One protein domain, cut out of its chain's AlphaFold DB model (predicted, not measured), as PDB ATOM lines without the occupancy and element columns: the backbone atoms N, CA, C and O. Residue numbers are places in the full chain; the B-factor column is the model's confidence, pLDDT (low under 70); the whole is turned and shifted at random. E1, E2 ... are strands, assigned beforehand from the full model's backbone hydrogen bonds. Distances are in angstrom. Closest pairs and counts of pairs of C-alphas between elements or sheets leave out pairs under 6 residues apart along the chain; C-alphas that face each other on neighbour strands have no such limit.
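Overview. This is residues 72 to 117 of the 117 residues of an uncharacterized protein of Rubritalea profundi (UniProt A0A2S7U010). What is the shape? It is a strongly twisted sheet of three strands, with E2 between E1 and E3, and a long loop, residues 78 to 90, joining E1 to E2; the outline of the whole is flat. How is it built? The 46 printed residues have three named strands, E1, E2, E3, holding 22 residues, and no named helix: all strand, antiparallel, a meander, each strand the antiparallel neighbour of the one before. The whole is loose, radius of gyration of the C-alphas 12.1 A, spanning 34 by 22 by 10 A.

Arrangement. How do E2, residues 91 to 99, and E3, residues 104 to 110, pair? This antiparallel hairpin, at 154 degrees, has N 107 and O 95 2.8 A apart. And E1, residues 72 to 77? It forms an antiparallel hairpin with E2 at 123 degrees; N 73 and O 98 are 2.8 A apart.

Along the chain. Where is E2? It runs 21.0 A from C-alpha 91 at (-37.384, 61.393, -69.388), and bends by 62 degrees at residue 96. And the edge strands? E1 runs 13.8 A from C-alpha 72 at (-38.578, 44.088, -76.097); E3 runs 19.4 A to C-alpha 110 at (-35.356, 57.973, -68.180).

Size, cuts and confidence. How large is it? The two farthest C-alphas, of Lys 86 and Glu 101, are 34.8 A apart. Are there cuts or weak places? The printed part has no cut, E1 to E2 is a long link, and residue 117 is under pLDDT 70.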
ATOM      1  N   THR A  72     -37.494  43.330 -75.476       91.62
ATOM      2  CA  THR A  72     -38.578  44.088 -76.097       91.62
ATOM      3  C   THR A  72     -38.168  44.601 -77.467       91.62
ATOM      4  O   THR A  72     -37.058  45.111 -77.629       91.62
ATOM      5  N   ASN A  73     -39.082  44.532 -78.426       94.94
ATOM      6  CA  ASN A  73     -38.918  45.088 -79.760       94.94
ATOM      7  C   ASN A  73     -39.648  46.425 -79.854       94.94
ATOM      8  O   ASN A  73     -40.797  46.548 -79.438       94.94
ATOM      9  N   PHE A  74     -38.995  47.439 -80.410       95.81
ATOM     10  CA  PHE A  74     -39.633  48.729 -80.644       95.81
ATOM     11  C   PHE A  74     -40.773  48.608 -81.665       95.81
ATOM     12  O   PHE A  74     -40.579  48.023 -82.729       95.81
ATOM     13  N   ILE A  75     -41.930  49.203 -81.354       97.12
ATOM     14  CA  ILE A  75     -43.075  49.308 -82.273       97.12
ATOM     15  C   ILE A  75     -43.180  50.739 -82.800       97.12
ATOM     16  O   ILE A  75     -43.163  50.970 -84.009       97.12
ATOM     17  N   SER A  76     -43.327  51.710 -81.896       96.19
ATOM     18  CA  SER A  76     -43.565  53.110 -82.248       96.19
ATOM     19  C   SER A  76     -43.254  54.057 -81.092       96.19
ATOM     20  O   SER A  76     -43.197  53.659 -79.927       96.19
ATOM     21  N   ASP A  77     -43.075  55.341 -81.401       95.19
ATOM     22  CA  ASP A  77     -43.079  56.370 -80.365       95.19
ATOM     23  C   ASP A  77     -44.515  56.592 -79.870       95.19
ATOM     24  O   ASP A  77     -45.432  56.774 -80.673       95.19
ATOM     25  N   HIS A  78     -44.715  56.651 -78.553       90.44
ATOM     26  CA  HIS A  78     -46.024  56.944 -77.969       90.44
ATOM     27  C   HIS A  78     -46.293  58.460 -77.891       90.44
ATOM     28  O   HIS A  78     -47.434  58.885 -78.038       90.44
ATOM     29  N   ARG A  79     -45.235  59.278 -77.728       81.44
ATOM     30  CA  ARG A  79     -45.231  60.765 -77.760       81.44
ATOM     31  C   ARG A  79     -46.356  61.452 -76.967       81.44
ATOM     32  O   ARG A  79     -46.836  62.505 -77.378       81.44
ATOM     33  N   VAL A  80     -46.765  60.891 -75.828       90.81
ATOM     34  CA  VAL A  80     -47.788  61.515 -74.963       90.81
ATOM     35  C   VAL A  80     -47.156  62.473 -73.948       90.81
ATOM     36  O   VAL A  80     -47.825  63.359 -73.424       90.81
ATOM     37  N   ILE A  81     -45.867  62.297 -73.658       93.06
ATOM     38  CA  ILE A  81     -45.134  63.127 -72.697       93.06
ATOM     39  C   ILE A  81     -44.843  64.513 -73.277       93.06
ATOM     40  O   ILE A  81     -44.279  64.644 -74.361       93.06
ATOM     41  N   ASP A  82     -45.185  65.544 -72.503       94.62
ATOM     42  CA  ASP A  82     -44.722  66.911 -72.719       94.62
ATOM     43  C   ASP A  82     -43.316  67.078 -72.128       94.62
ATOM     44  O   ASP A  82     -43.144  67.231 -70.918       94.62
ATOM     45  N   TYR A  83     -42.305  67.044 -72.993       93.75
ATOM     46  CA  TYR A  83     -40.902  67.187 -72.598       93.75
ATOM     47  C   TYR A  83     -40.522  68.616 -72.184       93.75
ATOM     48  O   TYR A  83     -39.427  68.822 -71.667       93.75
ATOM     49  N   SER A  84     -41.390  69.609 -72.409       94.75
ATOM     50  CA  SER A  84     -41.155  70.978 -71.931       94.75
ATOM     51  C   SER A  84     -41.532  71.160 -70.457       94.75
ATOM     52  O   SER A  84     -41.078  72.107 -69.809       94.75
ATOM     53  N   ASP A  85     -42.327  70.240 -69.905       96.19
ATOM     54  CA  ASP A  85     -42.702  70.239 -68.499       96.19
ATOM     55  C   ASP A  85     -41.539  69.761 -67.621       96.19
ATOM     56  O   ASP A  85     -41.049  68.640 -67.754       96.19
ATOM     57  N   LYS A  86     -41.148  70.593 -66.650       94.56
ATOM     58  CA  LYS A  86     -40.068  70.298 -65.694       94.56
ATOM     59  C   LYS A  86     -40.276  69.001 -64.908       94.56
ATOM     60  O   LYS A  86     -39.308  68.407 -64.456       94.56
ATOM     61  N   ARG A  87     -41.517  68.536 -64.732       93.00
ATOM     62  CA  ARG A  87     -41.807  67.259 -64.053       93.00
ATOM     63  C   ARG A  87     -41.305  66.043 -64.831       93.00
ATOM     64  O   ARG A  87     -41.132  64.989 -64.233       93.00
ATOM     65  N   ASN A  88     -41.095  66.195 -66.138       94.31
ATOM     66  CA  ASN A  88     -40.588  65.155 -67.028       94.31
ATOM     67  C   ASN A  88     -39.086  65.317 -67.306       94.31
ATOM     68  O   ASN A  88     -38.552  64.660 -68.200       94.31
ATOM     69  N   GLU A  89     -38.397  66.191 -66.565       95.00
ATOM     70  CA  GLU A  89     -36.949  66.330 -66.657       95.00
ATOM     71  C   GLU A  89     -36.288  64.973 -66.351       95.00
ATOM     72  O   GLU A  89     -36.622  64.303 -65.375       95.00
ATOM     73  N   GLY A  90     -35.396  64.533 -67.239       94.56
ATOM     74  CA  GLY A  90     -34.779  63.206 -67.185       94.56
ATOM     75  C   GLY A  90     -35.498  62.124 -67.997       94.56
ATOM     76  O   GLY A  90     -34.886  61.102 -68.293       94.56
ATOM     77  N   VAL A  91     -36.742  62.328 -68.450       95.31
ATOM     78  CA  VAL A  91     -37.384  61.393 -69.388       95.31
ATOM     79  C   VAL A  91     -36.739  61.521 -70.768       95.31
ATOM     80  O   VAL A  91     -36.750  62.584 -71.383       95.31
ATOM     81  N   MET A  92     -36.205  60.414 -71.276       94.31
ATOM     82  CA  MET A  92     -35.487  60.354 -72.550       94.31
ATOM     83  C   MET A  92     -36.351  59.832 -73.694       94.31
ATOM     84  O   MET A  92     -36.153  60.219 -74.845       94.31
ATOM     85  N   SER A  93     -37.287  58.923 -73.412       94.06
ATOM     86  CA  SER A  93     -38.202  58.427 -74.440       94.06
ATOM     87  C   SER A  93     -39.483  57.833 -73.879       94.06
ATOM     88  O   SER A  93     -39.478  57.230 -72.806       94.06
ATOM     89  N   ASP A  94     -40.540  57.918 -74.684       95.62
ATOM     90  CA  ASP A  94     -41.863  57.350 -74.443       95.62
ATOM     91  C   ASP A  94     -42.266  56.480 -75.636       95.62
ATOM     92  O   ASP A  94     -42.573  57.005 -76.713       95.62
ATOM     93  N   ARG A  95     -42.211  55.157 -75.468       95.81
ATOM     94  CA  ARG A  95     -42.284  54.184 -76.567       95.81
ATOM     95  C   ARG A  95     -43.360  53.137 -76.321       95.81
ATOM     96  O   ARG A  95     -43.608  52.741 -75.184       95.81
ATOM     97  N   MET A  96     -43.940  52.644 -77.406       96.88
ATOM     98  CA  MET A  96     -44.648  51.371 -77.433       96.88
ATOM     99  C   MET A  96     -43.683  50.285 -77.896       96.88
ATOM    100  O   MET A  96     -42.976  50.448 -78.896       96.88
ATOM    101  N   VAL A  97     -43.649  49.181 -77.157       95.44
ATOM    102  CA  VAL A  97     -42.778  48.039 -77.434       95.44
ATOM    103  C   VAL A  97     -43.565  46.738 -77.356       95.44
ATOM    104  O   VAL A  97     -44.525  46.623 -76.594       95.44
ATOM    105  N   GLU A  98     -43.139  45.753 -78.134       96.19
ATOM    106  CA  GLU A  98     -43.625  44.383 -78.066       96.19
ATOM    107  C   GLU A  98     -42.696  43.575 -77.164       96.19
ATOM    108  O   GLU A  98     -41.476  43.612 -77.309       96.19
ATOM    109  N   THR A  99     -43.260  42.846 -76.213       93.00
ATOM    110  CA  THR A  99     -42.518  41.927 -75.344       93.00
ATOM    111  C   THR A  99     -42.212  40.620 -76.072       93.00
ATOM    112  O   THR A  99     -42.890  40.255 -77.028       93.00
ATOM    113  N   SER A 100     -41.259  39.835 -75.568       89.12
ATOM    114  CA  SER A 100     -40.986  38.482 -76.083       89.12
ATOM    115  C   SER A 100     -42.190  37.524 -76.058       89.12
ATOM    116  O   SER A 100     -42.150  36.481 -76.701       89.12
ATOM    117  N   GLU A 101     -43.240  37.848 -75.297       91.00
ATOM    118  CA  GLU A 101     -44.494  37.085 -75.211       91.00
ATOM    119  C   GLU A 101     -45.594  37.627 -76.151       91.00
ATOM    120  O   GLU A 101     -46.726  37.153 -76.104       91.00
ATOM    121  N   GLY A 102     -45.285  38.614 -77.003       93.44
ATOM    122  CA  GLY A 102     -46.224  39.193 -77.975       93.44
ATOM    123  C   GLY A 102     -47.197  40.223 -77.390       93.44
ATOM    124  O   GLY A 102     -48.171  40.597 -78.037       93.44
ATOM    125  N   PHE A 103     -46.975  40.683 -76.154       94.00
ATOM    126  CA  PHE A 103     -47.774  41.762 -75.564       94.00
ATOM    127  C   PHE A 103     -47.191  43.131 -75.883       94.00
ATOM    128  O   PHE A 103     -45.993  43.343 -75.699       94.00
ATOM    129  N   GLU A 104     -48.053  44.077 -76.243       95.00
ATOM    130  CA  GLU A 104     -47.692  45.486 -76.383       95.00
ATOM    131  C   GLU A 104     -47.753  46.214 -75.034       95.00
ATOM    132  O   GLU A 104     -48.784  46.222 -74.347       95.00
ATOM    133  N   ILE A 105     -46.657  46.871 -74.661       94.25
ATOM    134  CA  ILE A 105     -46.547  47.664 -73.433       94.25
ATOM    135  C   ILE A 105     -45.933  49.036 -73.717       94.25
ATOM    136  O   ILE A 105     -45.274  49.250 -74.733       94.25
ATOM    137  N   ARG A 106     -46.145  49.977 -72.791       95.19
ATOM    138  CA  ARG A 106     -45.485  51.286 -72.803       95.19
ATOM    139  C   ARG A 106     -44.164  51.187 -72.041       95.19
ATOM    140  O   ARG A 106     -44.171  50.772 -70.885       95.19
ATOM    141  N   GLN A 107     -43.070  51.607 -72.664       94.50
ATOM    142  CA  GLN A 107     -41.743  51.711 -72.060       94.50
ATOM    143  C   GLN A 107     -41.356  53.188 -71.950       94.50
ATOM    144  O   GLN A 107     -41.379  53.920 -72.943       94.50
ATOM    145  N   ILE A 108     -40.988  53.611 -70.740       94.25
ATOM    146  CA  ILE A 108     -40.392  54.923 -70.485       94.25
ATOM    147  C   ILE A 108     -38.917  54.714 -70.179       94.25
ATOM    148  O   ILE A 108     -38.583  54.012 -69.228       94.25
ATOM    149  N   ILE A 109     -38.052  55.340 -70.972       92.88
ATOM    150  CA  ILE A 109     -36.617  55.408 -70.686       92.88
ATOM    151  C   ILE A 109     -36.359  56.764 -70.057       92.88
ATOM    152  O   ILE A 109     -36.797  57.785 -70.595       92.88
ATOM    153  N   TYR A 110     -35.668  56.770 -68.928       93.50
ATOM    154  CA  TYR A 110     -35.356  57.973 -68.180       93.50
ATOM    155  C   TYR A 110     -33.991  57.837 -67.503       93.50
ATOM    156  O   TYR A 110     -33.483  56.730 -67.362       93.50
ATOM    157  N   ILE A 111     -33.438  58.974 -67.093       93.50
ATOM    158  CA  ILE A 111     -32.362  59.074 -66.108       93.50
ATOM    159  C   ILE A 111     -32.936  59.691 -64.839       93.50
ATOM    160  O   ILE A 111     -33.712  60.652 -64.894       93.50
ATOM    161  N   ASN A 112     -32.574  59.157 -63.682       87.94
ATOM    162  CA  ASN A 112     -32.860  59.805 -62.418       87.94
ATOM    163  C   ASN A 112     -31.871  60.961 -62.223       87.94
ATOM    164  O   ASN A 112     -30.665  60.770 -62.138       87.94
ATOM    165  N   LEU A 113     -32.370  62.192 -62.142       88.19
ATOM    166  CA  LEU A 113     -31.521  63.385 -62.034       88.19
ATOM    167  C   LEU A 113     -30.732  63.463 -60.718       88.19
ATOM    168  O   LEU A 113     -29.762  64.212 -60.637       88.19
ATOM    169  N   ALA A 114     -31.155  62.729 -59.684       88.50
ATOM    170  CA  ALA A 114     -30.498  62.754 -58.382       88.50
ATOM    171  C   ALA A 114     -29.187  61.949 -58.355       88.50
ATOM    172  O   ALA A 114     -28.248  62.345 -57.666       88.50
ATOM    173  N   ASP A 115     -29.123  60.829 -59.077       89.12
ATOM    174  CA  ASP A 115     -27.983  59.899 -59.078       89.12
ATOM    175  C   ASP A 115     -27.428  59.593 -60.483       89.12
ATOM    176  O   ASP A 115     -26.356  59.001 -60.602       89.12
ATOM    177  N   GLY A 116     -28.095  60.060 -61.539       78.56
ATOM    178  CA  GLY A 116     -27.697  59.907 -62.937       78.56
ATOM    179  C   GLY A 116     -27.946  58.515 -63.525       78.56
ATOM    180  O   GLY A 116     -27.408  58.237 -64.599       78.56
ATOM    181  N   VAL A 117     -28.702  57.653 -62.832       67.12
ATOM    182  CA  VAL A 117     -28.955  56.246 -63.212       67.12
ATOM    183  C   VAL A 117     -30.338  56.054 -63.818       67.12
ATOM    184  O   VAL A 117     -31.297  56.717 -63.366       67.12
TER     185      VAL A 117